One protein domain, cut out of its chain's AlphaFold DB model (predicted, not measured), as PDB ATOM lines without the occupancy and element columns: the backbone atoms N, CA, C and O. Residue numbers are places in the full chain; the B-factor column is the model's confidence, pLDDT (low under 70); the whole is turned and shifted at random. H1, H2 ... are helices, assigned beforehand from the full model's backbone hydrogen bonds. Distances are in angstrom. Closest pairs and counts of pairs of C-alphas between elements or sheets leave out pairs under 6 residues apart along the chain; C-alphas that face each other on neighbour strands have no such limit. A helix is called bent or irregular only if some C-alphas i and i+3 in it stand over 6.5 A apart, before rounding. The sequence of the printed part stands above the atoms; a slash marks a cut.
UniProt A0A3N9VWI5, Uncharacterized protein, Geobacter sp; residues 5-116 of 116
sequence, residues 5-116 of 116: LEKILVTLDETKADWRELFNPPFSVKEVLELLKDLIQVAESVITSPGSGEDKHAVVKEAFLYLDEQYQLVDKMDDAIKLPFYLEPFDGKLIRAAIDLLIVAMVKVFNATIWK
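What this domain is: This is residues 5 to 116 of the 116 residues of an uncharacterized protein of Geobacter sp (UniProt A0A3N9VWI5). Three long helices, H2, H3 and H5, cross one another and make the core, with H5 running along the length of the whole; H1 packs steeply across H2 and H3 on the side away from H5, and the short H4 packs on the first residues of H2 and on H5. A long unnamed stretch, residues 15 to 28, runs from H1 to the first residue of H2. The printed part has 112 residues with five named helices, H1 to H5 in that order, and no named strand; the class is all helix. It is compact, with a radius of gyration of the C-alphas of 14.6 A, and elongated, spanning 44 by 29 by 21 A.

How they stand to each other: H1, residues 5 to 14, touches residues 38 to 46 of H2, residues 29 to 46; their closest C-alphas, Ile 8 and Val 42, are 6.0 A apart, at a steep tilt of 67 degrees, only just short of perpendicular. H1 also touches H3, residues 53 to 71, at Leu 5 and Val 59, whose C-alphas are the closest at 5.9 A. H2 is the hub, touching four helices. It runs opposite ways to H3 at a steep tilt of 46 degrees, and their closest C-alphas, Ala 43 and Lys 56, are 5.9 A apart. H4, residues 73 to 80, touches residues 29 to 32 of H2 at a shallow tilt of 26 degrees, with the C-alphas of Val 29 and Met 77 closest at 5.9 A. H5, residues 88 to 114, touches H3 at a steep tilt of 41 degrees, closest at the C-alphas of His 57 and Val 107, 6.3 A. The closest C-alphas of H2 and H5, Ile 40 and Val 107, are 6.9 A apart; those of H4 and H5, Asp 78 and Gly 92, are 6.5 A apart. H1 is apart from H4 and H5. The helix packing is mostly crossed, most touching pairs being steeply tilted. Every O i to N i+4 pair is within hydrogen-bond range in H1, H2, H3 and H4, and 21 of 23 are in H5.

Where its parts are: H1 begins at C-alpha 5, (-42.290, -36.752, 7.464). H2 is 25.9 A long and H3 26.4 A. H5 is 39.0 A long, has a kink of 28 degrees near residue 95, is irregular with C-alphas 89 and 92 8.1 A apart, and ends at C-alpha 114, (-34.606, -24.513, 23.897).

The domain as a whole: The C-alphas farthest apart, of Ser 49 and Phe 85, are 44.5 A apart. The printed part has no cut. The link from H1 to H2 is long and that from H3 to H4 tight. The mean pLDDT of the printed part is 71.6; 39 residues are under 70, among them 15 to 28, 81 to 92 and 109 to 116.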
ATOM      1  N   LEU A   5     -41.322 -35.754   7.001       77.12
ATOM      2  CA  LEU A   5     -42.290 -36.752   7.464       77.12
ATOM      3  C   LEU A   5     -41.675 -38.155   7.528       77.12
ATOM      4  O   LEU A   5     -41.700 -38.789   8.577       77.12
ATOM      5  N   GLU A   6     -41.063 -38.605   6.432       78.88
ATOM      6  CA  GLU A   6     -40.417 -39.922   6.361       78.88
ATOM      7  C   GLU A   6     -39.313 -40.059   7.415       78.88
ATOM      8  O   GLU A   6     -39.238 -41.057   8.126       78.88
ATOM      9  N   LYS A   7     -38.505 -39.010   7.597       79.25
ATOM     10  CA  LYS A   7     -37.413 -39.008   8.570       79.25
ATOM     11  C   LYS A   7     -37.919 -39.078  10.012       79.25
ATOM     12  O   LYS A   7     -37.311 -39.774  10.820       79.25
ATOM     13  N   ILE A   8     -39.019 -38.395  10.333       79.50
ATOM     14  CA  ILE A   8     -39.655 -38.480  11.655       79.50
ATOM     15  C   ILE A   8     -40.232 -39.876  11.885       79.50
ATOM     16  O   ILE A   8     -39.987 -40.443  12.941       79.50
ATOM     17  N   LEU A   9     -40.939 -40.450  10.908       77.69
ATOM     18  CA  LEU A   9     -41.522 -41.790  11.042       77.69
ATOM     19  C   LEU A   9     -40.445 -42.868  11.228       77.69
ATOM     20  O   LEU A   9     -40.571 -43.697  12.123       77.69
ATOM     21  N   VAL A  10     -39.360 -42.814  10.450       81.06
ATOM     22  CA  VAL A  10     -38.220 -43.737  10.595       81.06
ATOM     23  C   VAL A  10     -37.549 -43.566  11.955       81.06
ATOM     24  O   VAL A  10     -37.319 -44.549  12.649       81.06
ATOM     25  N   THR A  11     -37.286 -42.324  12.375       76.50
ATOM     26  CA  THR A  11     -36.661 -42.062  13.683       76.50
ATOM     27  C   THR A  11     -37.563 -42.529  14.829       76.50
ATOM     28  O   THR A  11     -37.060 -43.072  15.806       76.50
ATOM     29  N   LEU A  12     -38.887 -42.375  14.698       76.00
ATOM     30  CA  LEU A  12     -39.874 -42.865  15.662       76.00
ATOM     31  C   LEU A  12     -39.847 -44.399  15.770       76.00
ATOM     32  O   LEU A  12     -39.820 -44.930  16.882       76.00
ATOM     33  N   ASP A  13     -39.803 -45.104  14.635       72.56
ATOM     34  CA  ASP A  13     -39.634 -46.565  14.568       72.56
ATOM     35  C   ASP A  13     -38.305 -47.017  15.212       72.56
ATOM     36  O   ASP A  13     -38.250 -48.031  15.910       72.56
ATOM     37  N   GLU A  14     -37.230 -46.245  15.033       71.69
ATOM     38  CA  GLU A  14     -35.905 -46.535  15.596       71.69
ATOM     39  C   GLU A  14     -35.809 -46.287  17.107       71.69
ATOM     40  O   GLU A  14     -34.999 -46.936  17.779       71.69
ATOM     41  N   THR A  15     -36.639 -45.402  17.670       65.19
ATOM     42  CA  THR A  15     -36.623 -45.089  19.110       65.19
ATOM     43  C   THR A  15     -36.969 -46.273  20.019       65.19
ATOM     44  O   THR A  15     -36.807 -46.146  21.232       65.19
ATOM     45  N   LYS A  16     -37.393 -47.431  19.482       53.41
ATOM     46  CA  LYS A  16     -37.757 -48.644  20.249       53.41
ATOM     47  C   LYS A  16     -38.762 -48.402  21.383       53.41
ATOM     48  O   LYS A  16     -38.901 -49.244  22.267       53.41
ATOM     49  N   ALA A  17     -39.468 -47.274  21.381       55.41
ATOM     50  CA  ALA A  17     -40.731 -47.207  22.080       55.41
ATOM     51  C   ALA A  17     -41.620 -48.172  21.307       55.41
ATOM     52  O   ALA A  17     -41.861 -47.948  20.123       55.41
ATOM     53  N   ASP A  18     -42.024 -49.282  21.920       58.78
ATOM     54  CA  ASP A  18     -43.031 -50.177  21.364       58.78
ATOM     55  C   ASP A  18     -44.370 -49.425  21.353       58.78
ATOM     56  O   ASP A  18     -45.320 -49.728  22.065       58.78
ATOM     57  N   TRP A  19     -44.463 -48.394  20.517       59.38
ATOM     58  CA  TRP A  19     -45.689 -47.664  20.262       59.38
ATOM     59  C   TRP A  19     -46.740 -48.603  19.660       59.38
ATOM     60  O   TRP A  19     -47.926 -48.324  19.727       59.38
ATOM     61  N   ARG A  20     -46.312 -49.762  19.145       58.72
ATOM     62  CA  ARG A  20     -47.171 -50.881  18.754       58.72
ATOM     63  C   ARG A  20     -47.793 -51.611  19.953       58.72
ATOM     64  O   ARG A  20     -48.893 -52.138  19.815       58.72
ATOM     65  N   GLU A  21     -47.135 -51.626  21.116       57.09
ATOM     66  CA  GLU A  21     -47.674 -52.184  22.367       57.09
ATOM     67  C   GLU A  21     -48.650 -51.234  23.071       57.09
ATOM     68  O   GLU A  21     -49.551 -51.725  23.749       57.09
ATOM     69  N   LEU A  22     -48.573 -49.920  22.811       55.84
ATOM     70  CA  LEU A  22     -49.595 -48.925  23.198       55.84
ATOM     71  C   LEU A  22     -50.986 -49.218  22.594       55.84
ATOM     72  O   LEU A  22     -51.963 -48.524  22.858       55.84
ATOM     73  N   PHE A  23     -51.087 -50.217  21.716       59.78
ATOM     74  CA  PHE A  23     -52.332 -50.638  21.082       59.78
ATOM     75  C   PHE A  23     -52.883 -51.954  21.640       59.78
ATOM     76  O   PHE A  23     -53.904 -52.434  21.133       59.78
ATOM     77  N   ASN A  24     -52.251 -52.525  22.673       57.75
ATOM     78  CA  ASN A  24     -52.789 -53.677  23.387       57.75
ATOM     79  C   ASN A  24     -53.832 -53.216  24.417       57.75
ATOM     80  O   ASN A  24     -53.538 -52.367  25.254       57.75
ATOM     81  N   PRO A  25     -55.057 -53.765  24.398       57.06
ATOM     82  CA  PRO A  25     -56.072 -53.381  25.366       57.06
ATOM     83  C   PRO A  25     -55.618 -53.674  26.813       57.06
ATOM     84  O   PRO A  25     -55.038 -54.735  27.061       57.06
ATOM     85  N   PRO A  26     -55.944 -52.796  27.784       61.56
ATOM     86  CA  PRO A  26     -56.829 -51.634  27.665       61.56
ATOM     87  C   PRO A  26     -56.124 -50.370  27.141       61.56
ATOM     88  O   PRO A  26     -55.226 -49.846  27.789       61.56
ATOM     89  N   PHE A  27     -56.621 -49.850  26.013       64.94
ATOM     90  CA  PHE A  27     -56.150 -48.602  25.414       64.94
ATOM     91  C   PHE A  27     -56.452 -47.413  26.330       64.94
ATOM     92  O   PHE A  27     -57.567 -47.285  26.850       64.94
ATOM     93  N   SER A  28     -55.474 -46.534  26.517       67.88
ATOM     94  CA  SER A  28     -55.581 -45.365  27.387       67.88
ATOM     95  C   SER A  28     -55.231 -44.083  26.644       67.88
ATOM     96  O   SER A  28     -54.245 -44.007  25.921       67.88
ATOM     97  N   VAL A  29     -55.971 -43.006  26.921       72.00
ATOM     98  CA  VAL A  29     -55.664 -41.646  26.430       72.00
ATOM     99  C   VAL A  29     -54.214 -41.242  26.732       72.00
ATOM    100  O   VAL A  29     -53.600 -40.500  25.966       72.00
ATOM    101  N   LYS A  30     -53.642 -41.757  27.830       73.06
ATOM    102  CA  LYS A  30     -52.237 -41.534  28.200       73.06
ATOM    103  C   LYS A  30     -51.270 -41.978  27.100       73.06
ATOM    104  O   LYS A  30     -50.280 -41.296  26.875       73.06
ATOM    105  N   GLU A  31     -51.578 -43.068  26.412       73.38
ATOM    106  CA  GLU A  31     -50.733 -43.653  25.373       73.38
ATOM    107  C   GLU A  31     -50.686 -42.769  24.124       73.38
ATOM    108  O   GLU A  31     -49.621 -42.552  23.552       73.38
ATOM    109  N   VAL A  32     -51.813 -42.153  23.750       75.94
ATOM    110  CA  VAL A  32     -51.836 -41.185  22.640       75.94
ATOM    111  C   VAL A  32     -51.073 -39.911  22.992       75.94
ATOM    112  O   VAL A  32     -50.382 -39.342  22.148       75.94
ATOM    113  N   LEU A  33     -51.155 -39.467  24.248       74.75
ATOM    114  CA  LEU A  33     -50.368 -38.328  24.723       74.75
ATOM    115  C   LEU A  33     -48.864 -38.636  24.744       74.75
ATOM    116  O   LEU A  33     -48.065 -37.752  24.433       74.75
ATOM    117  N   GLU A  34     -48.476 -39.866  25.084       78.25
ATOM    118  CA  GLU A  34     -47.087 -40.331  25.007       78.25
ATOM    119  C   GLU A  34     -46.601 -40.372  23.554       78.25
ATOM    120  O   GLU A  34     -45.578 -39.762  23.252       78.25
ATOM    121  N   LEU A  35     -47.389 -40.934  22.633       80.12
ATOM    122  CA  LEU A  35     -47.082 -40.921  21.199       80.12
ATOM    123  C   LEU A  35     -46.902 -39.496  20.652       80.12
ATOM    124  O   LEU A  35     -45.950 -39.214  19.926       80.12
ATOM    125  N   LEU A  36     -47.801 -38.575  21.010       79.12
ATOM    126  CA  LEU A  36     -47.695 -37.169  20.618       79.12
ATOM    127  C   LEU A  36     -46.423 -36.516  21.166       79.12
ATOM    128  O   LEU A  36     -45.769 -35.748  20.459       79.12
ATOM    129  N   LYS A  37     -46.058 -36.812  22.414       79.75
ATOM    130  CA  LYS A  37     -44.826 -36.309  23.023       79.75
ATOM    131  C   LYS A  37     -43.593 -36.839  22.290       79.75
ATOM    132  O   LYS A  37     -42.692 -36.048  22.007       79.75
ATOM    133  N   ASP A  38     -43.569 -38.124  21.954       81.75
ATOM    134  CA  ASP A  38     -42.456 -38.754  21.243       81.75
ATOM    135  C   ASP A  38     -42.317 -38.185  19.827       81.75
ATOM    136  O   ASP A  38     -41.225 -37.776  19.434       81.75
ATOM    137  N   LEU A  39     -43.427 -38.022  19.096       81.56
ATOM    138  CA  LEU A  39     -43.441 -37.358  17.789       81.56
ATOM    139  C   LEU A  39     -42.840 -35.950  17.843       81.56
ATOM    140  O   LEU A  39     -42.088 -35.560  16.951       81.56
ATOM    141  N   ILE A  40     -43.148 -35.184  18.890       78.88
ATOM    142  CA  ILE A  40     -42.615 -33.830  19.072       78.88
ATOM    143  C   ILE A  40     -41.128 -33.866  19.415       78.88
ATOM    144  O   ILE A  40     -40.364 -33.082  18.856       78.88
ATOM    145  N   GLN A  41     -40.687 -34.781  20.280       79.19
ATOM    146  CA  GLN A  41     -39.262 -34.951  20.584       79.19
ATOM    147  C   GLN A  41     -38.456 -35.354  19.344       79.19
ATOM    148  O   GLN A  41     -37.358 -34.841  19.123       79.19
ATOM    149  N   VAL A  42     -39.014 -36.227  18.506       81.81
ATOM    150  CA  VAL A  42     -38.413 -36.606  17.226       81.81
ATOM    151  C   VAL A  42     -38.411 -35.424  16.254       81.81
ATOM    152  O   VAL A  42     -37.398 -35.157  15.613       81.81
ATOM    153  N   ALA A  43     -39.495 -34.653  16.167       78.88
ATOM    154  CA  ALA A  43     -39.531 -33.451  15.334       78.88
ATOM    155  C   ALA A  43     -38.485 -32.411  15.763       78.88
ATOM    156  O   ALA A  43     -37.837 -31.806  14.912       78.88
ATOM    157  N   GLU A  44     -38.278 -32.234  17.069       75.88
ATOM    158  CA  GLU A  44     -37.234 -31.371  17.633       75.88
ATOM    159  C   GLU A  44     -35.817 -31.870  17.306       75.88
ATOM    160  O   GLU A  44     -34.939 -31.063  16.998       75.88
ATOM    161  N   SER A  45     -35.582 -33.186  17.327       76.50
ATOM    162  CA  SER A  45     -34.267 -33.753  16.990       76.50
ATOM    163  C   SER A  45     -33.962 -33.683  15.489       76.50
ATOM    164  O   SER A  45     -32.806 -33.509  15.094       76.50
ATOM    165  N   VAL A  46     -34.993 -33.774  14.643       77.62
ATOM    166  CA  VAL A  46     -34.871 -33.713  13.181       77.62
ATOM    167  C   VAL A  46     -34.790 -32.271  12.673       77.62
ATOM    168  O   VAL A  46     -34.013 -31.997  11.753       77.62
ATOM    169  N   ILE A  47     -35.569 -31.354  13.254       76.19
ATOM    170  CA  ILE A  47     -35.680 -29.955  12.829       76.19
ATOM    171  C   ILE A  47     -35.060 -29.054  13.904       76.19
ATOM    172  O   ILE A  47     -35.722 -28.595  14.830       76.19
ATOM    173  N   THR A  48     -33.772 -28.748  13.767       70.81
ATOM    174  CA  THR A  48     -33.013 -27.979  14.773       70.81
ATOM    175  C   THR A  48     -32.976 -26.468  14.510       70.81
ATOM    176  O   THR A  48     -32.404 -25.713  15.294       70.81
ATOM    177  N   SER A  49     -33.585 -25.994  13.416       70.69
ATOM    178  CA  SER A  49     -33.491 -24.586  13.013       70.69
ATOM    179  C   SER A  49     -34.264 -23.646  13.957       70.69
ATOM    180  O   SER A  49     -35.434 -23.919  14.249       70.69
ATOM    181  N   PRO A  50     -33.692 -22.500  14.382       59.81
ATOM    182  CA  PRO A  50     -34.445 -21.430  15.040       59.81
ATOM    183  C   PRO A  50     -35.657 -21.003  14.211       59.81
ATOM    184  O   PRO A  50     -35.578 -20.928  12.986       59.81
ATOM    185  N   GLY A  51     -36.782 -20.716  14.873       64.38
ATOM    186  CA  GLY A  51     -37.994 -20.216  14.210       64.38
ATOM    187  C   GLY A  51     -38.809 -21.262  13.437       64.38
ATOM    188  O   GLY A  51     -39.888 -20.937  12.961       64.38
ATOM    189  N   SER A  52     -38.373 -22.524  13.388       68.50
ATOM    190  CA  SER A  52     -39.065 -23.628  12.694       68.50
ATOM    191  C   SER A  52     -40.301 -24.174  13.430       68.50
ATOM    192  O   SER A  52     -40.736 -25.293  13.181       68.50
ATOM    193  N   GLY A  53     -40.879 -23.411  14.364       69.06
ATOM    194  CA  GLY A  53     -42.020 -23.863  15.166       69.06
ATOM    195  C   GLY A  53     -43.250 -24.209  14.320       69.06
ATOM    196  O   GLY A  53     -43.959 -25.160  14.634       69.06
ATOM    197  N   GLU A  54     -43.479 -23.475  13.230       72.75
ATOM    198  CA  GLU A  54     -44.568 -23.757  12.287       72.75
ATOM    199  C   GLU A  54     -44.295 -25.028  11.473       72.75
ATOM    200  O   GLU A  54     -45.161 -25.897  11.392       72.75
ATOM    201  N   ASP A  55     -43.066 -25.199  10.975       72.81
ATOM    202  CA  ASP A  55     -42.662 -26.410  10.256       72.81
ATOM    203  C   ASP A  55     -42.784 -27.644  11.154       72.81
ATOM    204  O   ASP A  55     -43.395 -28.634  10.763       72.81
ATOM    205  N   LYS A  56     -42.284 -27.572  12.396       76.62
ATOM    206  CA  LYS A  56     -42.401 -28.641  13.402       76.62
ATOM    207  C   LYS A  56     -43.850 -29.009  13.682       76.62
ATOM    208  O   LYS A  56     -44.179 -30.192  13.701       76.62
ATOM    209  N   HIS A  57     -44.720 -28.015  13.877       78.81
ATOM    210  CA  HIS A  57     -46.154 -28.252  14.066       78.81
ATOM    211  C   HIS A  57     -46.759 -28.965  12.857       78.81
ATOM    212  O   HIS A  57     -47.426 -29.985  13.033       78.81
ATOM    213  N   ALA A  58     -46.460 -28.497  11.642       79.38
ATOM    214  CA  ALA A  58     -46.955 -29.105  10.415       79.38
ATOM    215  C   ALA A  58     -46.499 -30.566  10.269       79.38
ATOM    216  O   ALA A  58     -47.319 -31.423   9.944       79.38
ATOM    217  N   VAL A  59     -45.229 -30.879  10.557       81.38
ATOM    218  CA  VAL A  59     -44.727 -32.256  10.415       81.38
ATOM    219  C   VAL A  59     -45.275 -33.177  11.500       81.38
ATOM    220  O   VAL A  59     -45.668 -34.297  11.190       81.38
ATOM    221  N   VAL A  60     -45.357 -32.719  12.754       82.56
ATOM    222  CA  VAL A  60     -45.956 -33.515  13.841       82.56
ATOM    223  C   VAL A  60     -47.429 -33.789  13.551       82.56
ATOM    224  O   VAL A  60     -47.891 -34.910  13.747       82.56
ATOM    225  N   LYS A  61     -48.160 -32.795  13.040       83.38
ATOM    226  CA  LYS A  61     -49.558 -32.955  12.638       83.38
ATOM    227  C   LYS A  61     -49.708 -33.944  11.485       83.38
ATOM    228  O   LYS A  61     -50.569 -34.814  11.560       83.38
ATOM    229  N   GLU A  62     -48.885 -33.838  10.441       83.25
ATOM    230  CA  GLU A  62     -48.894 -34.803   9.333       83.25
ATOM    231  C   GLU A  62     -48.542 -36.223   9.814       83.25
ATOM    232  O   GLU A  62     -49.218 -37.174   9.432       83.25
ATOM    233  N   ALA A  63     -47.547 -36.373  10.694       82.69
ATOM    234  CA  ALA A  63     -47.164 -37.668  11.259       82.69
ATOM    235  C   ALA A  63     -48.268 -38.262  12.146       82.69
ATOM    236  O   ALA A  63     -48.568 -39.449  12.046       82.69
ATOM    237  N   PHE A  64     -48.918 -37.434  12.966       83.06
ATOM    238  CA  PHE A  64     -50.055 -37.864  13.771       83.06
ATOM    239  C   PHE A  64     -51.233 -38.294  12.895       83.06
ATOM    240  O   PHE A  64     -51.806 -39.345  13.146       83.06
ATOM    241  N   LEU A  65     -51.575 -37.529  11.853       83.94
ATOM    242  CA  LEU A  65     -52.651 -37.887  10.922       83.94
ATOM    243  C   LEU A  65     -52.357 -39.192  10.178       83.94
ATOM    244  O   LEU A  65     -53.264 -39.996   9.992       83.94
ATOM    245  N   TYR A  66     -51.100 -39.420   9.791       83.56
ATOM    246  CA  TYR A  66     -50.685 -40.686   9.195       83.56
ATOM    247  C   TYR A  66     -50.916 -41.860  10.158       83.56
ATOM    248  O   TYR A  66     -51.494 -42.871   9.775       83.56
ATOM    249  N   LEU A  67     -50.522 -41.718  11.427       80.06
ATOM    250  CA  LEU A  67     -50.752 -42.755  12.437       80.06
ATOM    251  C   LEU A  67     -52.239 -42.908  12.793       80.06
ATOM    252  O   LEU A  67     -52.698 -44.026  13.001       80.06
ATOM    253  N   ASP A  68     -53.006 -41.820  12.812       81.62
ATOM    254  CA  ASP A  68     -54.458 -41.848  13.001       81.62
ATOM    255  C   ASP A  68     -55.156 -42.617  11.874       81.62
ATOM    256  O   ASP A  68     -56.002 -43.459  12.145       81.62
ATOM    257  N   GLU A  69     -54.752 -42.419  10.618       83.19
ATOM    258  CA  GLU A  69     -55.304 -43.164   9.481       83.19
ATOM    259  C   GLU A  69     -55.005 -44.669   9.569       83.19
ATOM    260  O   GLU A  69     -55.848 -45.491   9.211       83.19
ATOM    261  N   GLN A  70     -53.824 -45.046  10.071       79.06
ATOM    262  CA  GLN A  70     -53.433 -46.453  10.200       79.06
ATOM    263  C   GLN A  70     -54.049 -47.148  11.424       79.06
ATOM    264  O   GLN A  70     -54.343 -48.343  11.364       79.06
ATOM    265  N   TYR A  71     -54.227 -46.429  12.536       76.56
ATOM    266  CA  TYR A  71     -54.557 -47.023  13.838       76.56
ATOM    267  C   TYR A  71     -55.860 -46.509  14.463       76.56
ATOM    268  O   TYR A  71     -56.220 -46.967  15.551       76.56
ATOM    269  N   GLN A  72     -56.561 -45.596  13.786       80.50
ATOM    270  CA  GLN A  72     -57.799 -44.952  14.236       80.50
ATOM    271  C   GLN A  72     -57.666 -44.362  15.648       80.50
ATOM    272  O   GLN A  72     -58.476 -44.626  16.536       80.50
ATOM    273  N   LEU A  73     -56.597 -43.597  15.882       78.19
ATOM    274  CA  LEU A  73     -56.243 -43.067  17.202       78.19
ATOM    275  C   LEU A  73     -57.344 -42.174  17.775       78.19
ATOM    276  O   LEU A  73     -57.652 -42.269  18.962       78.19
ATOM    277  N   VAL A  74     -57.941 -41.328  16.937       77.56
ATOM    278  CA  VAL A  74     -59.044 -40.441  17.314       77.56
ATOM    279  C   VAL A  74     -60.266 -41.252  17.727       77.56
ATOM    280  O   VAL A  74     -60.838 -40.950  18.767       77.56
ATOM    281  N   ASP A  75     -60.618 -42.297  16.980       75.62
ATOM    282  CA  ASP A  75     -61.778 -43.143  17.291       75.62
ATOM    283  C   ASP A  75     -61.549 -43.921  18.599       75.62
ATOM    284  O   ASP A  75     -62.433 -44.034  19.440       75.62
ATOM    285  N   LYS A  76     -60.322 -44.395  18.845       75.12
ATOM    286  CA  LYS A  76     -59.984 -45.046  20.119       75.12
ATOM    287  C   LYS A  76     -59.971 -44.072  21.301       75.12
ATOM    288  O   LYS A  76     -60.278 -44.465  22.426       75.12
ATOM    289  N   MET A  77     -59.587 -42.814  21.076       75.25
ATOM    290  CA  MET A  77     -59.710 -41.760  22.087       75.25
ATOM    291  C   MET A  77     -61.171 -41.408  22.361       75.25
ATOM    292  O   MET A  77     -61.495 -41.164  23.518       75.25
ATOM    293  N   ASP A  78     -62.019 -41.412  21.334       72.06
ATOM    294  CA  ASP A  78     -63.475 -41.232  21.426       72.06
ATOM    295  C   ASP A  78     -64.087 -42.316  22.323       72.06
ATOM    296  O   ASP A  78     -64.702 -42.017  23.345       72.06
ATOM    297  N   ASP A  79     -63.766 -43.585  22.058       73.56
ATOM    298  CA  ASP A  79     -64.210 -44.717  22.880       73.56
ATOM    299  C   ASP A  79     -63.709 -44.642  24.338       73.56
ATOM    300  O   ASP A  79     -64.382 -45.095  25.275       73.56
ATOM    301  N   ALA A  80     -62.513 -44.083  24.553       70.81
ATOM    302  CA  ALA A  80     -61.909 -43.947  25.877       70.81
ATOM    303  C   ALA A  80     -62.444 -42.736  26.665       70.81
ATOM    304  O   ALA A  80     -62.513 -42.780  27.900       70.81
ATOM    305  N   ILE A  81     -62.818 -41.654  25.981       68.25
ATOM    306  CA  ILE A  81     -63.319 -40.416  26.577       68.25
ATOM    307  C   ILE A  81     -64.839 -40.415  26.454       68.25
ATOM    308  O   ILE A  81     -65.404 -39.966  25.470       68.25
ATOM    309  N   LYS A  82     -65.534 -40.844  27.509       66.00
ATOM    310  CA  LYS A  82     -66.993 -40.693  27.567       66.00
ATOM    311  C   LYS A  82     -67.361 -39.216  27.673       66.00
ATOM    312  O   LYS A  82     -67.382 -38.672  28.785       66.00
ATOM    313  N   LEU A  83     -67.651 -38.565  26.549       63.62
ATOM    314  CA  LEU A  83     -68.192 -37.217  26.585       63.62
ATOM    315  C   LEU A  83     -69.651 -37.205  27.066       63.62
ATOM    316  O   LEU A  83     -70.383 -38.191  26.979       63.62
ATOM    317  N   PRO A  84     -70.106 -36.060  27.597       68.69
ATOM    318  CA  PRO A  84     -71.519 -35.821  27.838       68.69
ATOM    319  C   PRO A  84     -72.343 -35.886  26.539       68.69
ATOM    320  O   PRO A  84     -71.921 -35.353  25.517       68.69
ATOM    321  N   PHE A  85     -73.574 -36.411  26.609       67.56
ATOM    322  CA  PHE A  85     -74.483 -36.610  25.460       67.56
ATOM    323  C   PHE A  85     -74.717 -35.370  24.567       67.56
ATOM    324  O   PHE A  85     -75.076 -35.486  23.402       67.56
ATOM    325  N   TYR A  86     -74.540 -34.153  25.095       65.12
ATOM    326  CA  TYR A  86     -74.684 -32.912  24.325       65.12
ATOM    327  C   TYR A  86     -73.451 -32.574  23.463       65.12
ATOM    328  O   TYR A  86     -73.524 -31.666  22.634       65.12
ATOM    329  N   LEU A  87     -72.333 -33.279  23.657       65.44
ATOM    330  CA  LEU A  87     -71.098 -33.159  22.875       65.44
ATOM    331  C   LEU A  87     -70.859 -34.354  21.939       65.44
ATOM    332  O   LEU A  87     -70.100 -34.183  20.990       65.44
ATOM    333  N   GLU A  88     -71.564 -35.480  22.122       62.97
ATOM    334  CA  GLU A  88     -71.532 -36.669  21.240       62.97
ATOM    335  C   GLU A  88     -71.565 -36.349  19.726       62.97
ATOM    336  O   GLU A  88     -70.738 -36.874  18.984       62.97
ATOM    337  N   PRO A  89     -72.438 -35.464  19.193       67.56
ATOM    338  CA  PRO A  89     -72.455 -35.190  17.749       67.56
ATOM    339  C   PRO A  89     -71.238 -34.394  17.242       67.56
ATOM    340  O   PRO A  89     -71.057 -34.237  16.031       67.56
ATOM    341  N   PHE A  90     -70.414 -33.861  18.144       66.19
ATOM    342  CA  PHE A  90     -69.208 -33.100  17.826       66.19
ATOM    343  C   PHE A  90     -67.925 -33.803  18.285       66.19
ATOM    344  O   PHE A  90     -66.850 -33.240  18.081       66.19
ATOM    345  N   ASP A  91     -68.021 -35.008  18.848       66.62
ATOM    346  CA  ASP A  91     -66.973 -35.649  19.647       66.62
ATOM    347  C   ASP A  91     -65.654 -35.818  18.878       66.62
ATOM    348  O   ASP A  91     -64.671 -35.120  19.146       66.62
ATOM    349  N   GLY A  92     -65.677 -36.537  17.753       67.94
ATOM    350  CA  GLY A  92     -64.496 -36.684  16.892       67.94
ATOM    351  C   GLY A  92     -63.915 -35.362  16.358       67.94
ATOM    352  O   GLY A  92     -62.708 -35.254  16.129       67.94
ATOM    353  N   LYS A  93     -64.727 -34.304  16.187       75.25
ATOM    354  CA  LYS A  93     -64.217 -32.968  15.806       75.25
ATOM    355  C   LYS A  93     -63.566 -32.249  16.986       75.25
ATOM    356  O   LYS A  93     -62.550 -31.581  16.791       75.25
ATOM    357  N   LEU A  94     -64.137 -32.372  18.181       76.88
ATOM    358  CA  LEU A  94     -63.602 -31.800  19.414       76.88
ATOM    359  C   LEU A  94     -62.294 -32.481  19.809       76.88
ATOM    360  O   LEU A  94     -61.340 -31.783  20.142       76.88
ATOM    361  N   ILE A  95     -62.213 -33.806  19.683       75.00
ATOM    362  CA  ILE A  95     -60.993 -34.578  19.938       75.00
ATOM    363  C   ILE A  95     -59.887 -34.158  18.968       75.00
ATOM    364  O   ILE A  95     -58.786 -33.820  19.404       75.00
ATOM    365  N   ARG A  96     -60.180 -34.056  17.664       77.56
ATOM    366  CA  ARG A  96     -59.209 -33.546  16.677       77.56
ATOM    367  C   ARG A  96     -58.743 -32.126  16.993       77.56
ATOM    368  O   ARG A  96     -57.554 -31.841  16.890       77.56
ATOM    369  N   ALA A  97     -59.655 -31.240  17.395       77.94
ATOM    370  CA  ALA A  97     -59.303 -29.878  17.790       77.94
ATOM    371  C   ALA A  97     -58.452 -29.848  19.072       77.94
ATOM    372  O   ALA A  97     -57.497 -29.079  19.153       77.94
ATOM    373  N   ALA A  98     -58.761 -30.697  20.054       75.69
ATOM    374  CA  ALA A  98     -57.992 -30.827  21.287       75.69
ATOM    375  C   ALA A  98     -56.576 -31.350  21.013       75.69
ATOM    376  O   ALA A  98     -55.615 -30.801  21.548       75.69
ATOM    377  N   ILE A  99     -56.431 -32.347  20.136       75.75
ATOM    378  CA  ILE A  99     -55.127 -32.855  19.695       75.75
ATOM    379  C   ILE A  99     -54.339 -31.757  18.977       75.75
ATOM    380  O   ILE A  99     -53.179 -31.533  19.308       75.75
ATOM    381  N   ASP A 100     -54.955 -31.016  18.052       75.44
ATOM    382  CA  ASP A 100     -54.262 -29.930  17.346       75.44
ATOM    383  C   ASP A 100     -53.799 -28.835  18.325       75.44
ATOM    384  O   ASP A 100     -52.652 -28.387  18.274       75.44
ATOM    385  N   LEU A 101     -54.643 -28.466  19.296       76.94
ATOM    386  CA  LEU A 101     -54.274 -27.543  20.374       76.94
ATOM    387  C   LEU A 101     -53.127 -28.079  21.240       76.94
ATOM    388  O   LEU A 101     -52.240 -27.306  21.606       76.94
ATOM    389  N   LEU A 102     -53.119 -29.377  21.550       73.88
ATOM    390  CA  LEU A 102     -52.045 -30.029  22.299       73.88
ATOM    391  C   LEU A 102     -50.727 -30.009  21.521       73.88
ATOM    392  O   LEU A 102     -49.700 -29.657  22.101       73.88
ATOM    393  N   ILE A 103     -50.750 -30.302  20.217       74.75
ATOM    394  CA  ILE A 103     -49.562 -30.214  19.356       74.75
ATOM    395  C   ILE A 103     -49.049 -28.769  19.337       74.75
ATOM    396  O   ILE A 103     -47.865 -28.540  19.582       74.75
ATOM    397  N   VAL A 104     -49.922 -27.774  19.128       74.31
ATOM    398  CA  VAL A 104     -49.533 -26.351  19.148       74.31
ATOM    399  C   VAL A 104     -48.931 -25.953  20.496       74.31
ATOM    400  O   VAL A 104     -47.893 -25.290  20.534       74.31
ATOM    401  N   ALA A 105     -49.573 -26.321  21.607       71.75
ATOM    402  CA  ALA A 105     -49.111 -25.977  22.947       71.75
ATOM    403  C   ALA A 105     -47.748 -26.610  23.245       71.75
ATOM    404  O   ALA A 105     -46.844 -25.918  23.710       71.75
ATOM    405  N   MET A 106     -47.575 -27.893  22.925       69.62
ATOM    406  CA  MET A 106     -46.321 -28.603  23.151       69.62
ATOM    407  C   MET A 106     -45.198 -28.068  22.261       69.62
ATOM    408  O   MET A 106     -44.146 -27.718  22.790       69.62
ATOM    409  N   VAL A 107     -45.421 -27.886  20.956       70.31
ATOM    410  CA  VAL A 107     -44.418 -27.283  20.058       70.31
ATOM    411  C   VAL A 107     -44.024 -25.884  20.540       70.31
ATOM    412  O   VAL A 107     -42.840 -25.555  20.567       70.31
ATOM    413  N   LYS A 108     -44.979 -25.067  21.004       70.69
ATOM    414  CA  LYS A 108     -44.676 -23.755  21.602       70.69
ATOM    415  C   LYS A 108     -43.842 -23.864  22.877       70.69
ATOM    416  O   LYS A 108     -42.897 -23.095  23.027       70.69
ATOM    417  N   VAL A 109     -44.172 -24.786  23.782       67.50
ATOM    418  CA  VAL A 109     -43.414 -25.012  25.024       67.50
ATOM    419  C   VAL A 109     -41.986 -25.456  24.711       67.50
ATOM    420  O   VAL A 109     -41.049 -24.880  25.257       67.50
ATOM    421  N   PHE A 110     -41.792 -26.418  23.808       63.03
ATOM    422  CA  PHE A 110     -40.460 -26.905  23.436       63.03
ATOM    423  C   PHE A 110     -39.636 -25.842  22.700       63.03
ATOM    424  O   PHE A 110     -38.489 -25.593  23.077       63.03
ATOM    425  N   ASN A 111     -40.246 -25.113  21.760       61.62
ATOM    426  CA  ASN A 111     -39.595 -23.991  21.085       61.62
ATOM    427  C   ASN A 111     -39.224 -22.864  22.075       61.62
ATOM    428  O   ASN A 111     -38.173 -22.248  21.943       61.62
ATOM    429  N   ALA A 112     -40.030 -22.621  23.114       55.69
ATOM    430  CA  ALA A 112     -39.707 -21.653  24.168       55.69
ATOM    431  C   ALA A 112     -38.656 -22.156  25.180       55.69
ATOM    432  O   ALA A 112     -38.014 -21.343  25.842       55.69
ATOM    433  N   THR A 113     -38.490 -23.474  25.329       50.31
ATOM    434  CA  THR A 113     -37.587 -24.082  26.325       50.31
ATOM    435  C   THR A 113     -36.150 -24.206  25.812       50.31
ATOM    436  O   THR A 113     -35.222 -24.102  26.607       50.31
ATOM    437  N   ILE A 114     -35.948 -24.386  24.502       47.28
ATOM    438  CA  ILE A 114     -34.606 -24.513  23.897       47.28
ATOM    439  C   ILE A 114     -33.994 -23.139  23.547       47.28
ATOM    440  O   ILE A 114     -32.777 -23.019  23.448       47.28
ATOM    441  N   TRP A 115     -34.807 -22.081  23.438       40.59
ATOM    442  CA  TRP A 115     -34.363 -20.710  23.130       40.59
ATOM    443  C   TRP A 115     -34.407 -19.765  24.345       40.59
ATOM    444  O   TRP A 115     -34.916 -18.645  24.252       40.59
ATOM    445  N   LYS A 116     -33.867 -20.217  25.484       35.66
ATOM    446  CA  LYS A 116     -33.514 -19.364  26.630       35.66
ATOM    447  C   LYS A 116     -32.007 -19.293  26.824       35.66
ATOM    448  O   LYS A 116     -31.361 -20.356  26.720       35.66
TER     449      LYS A 116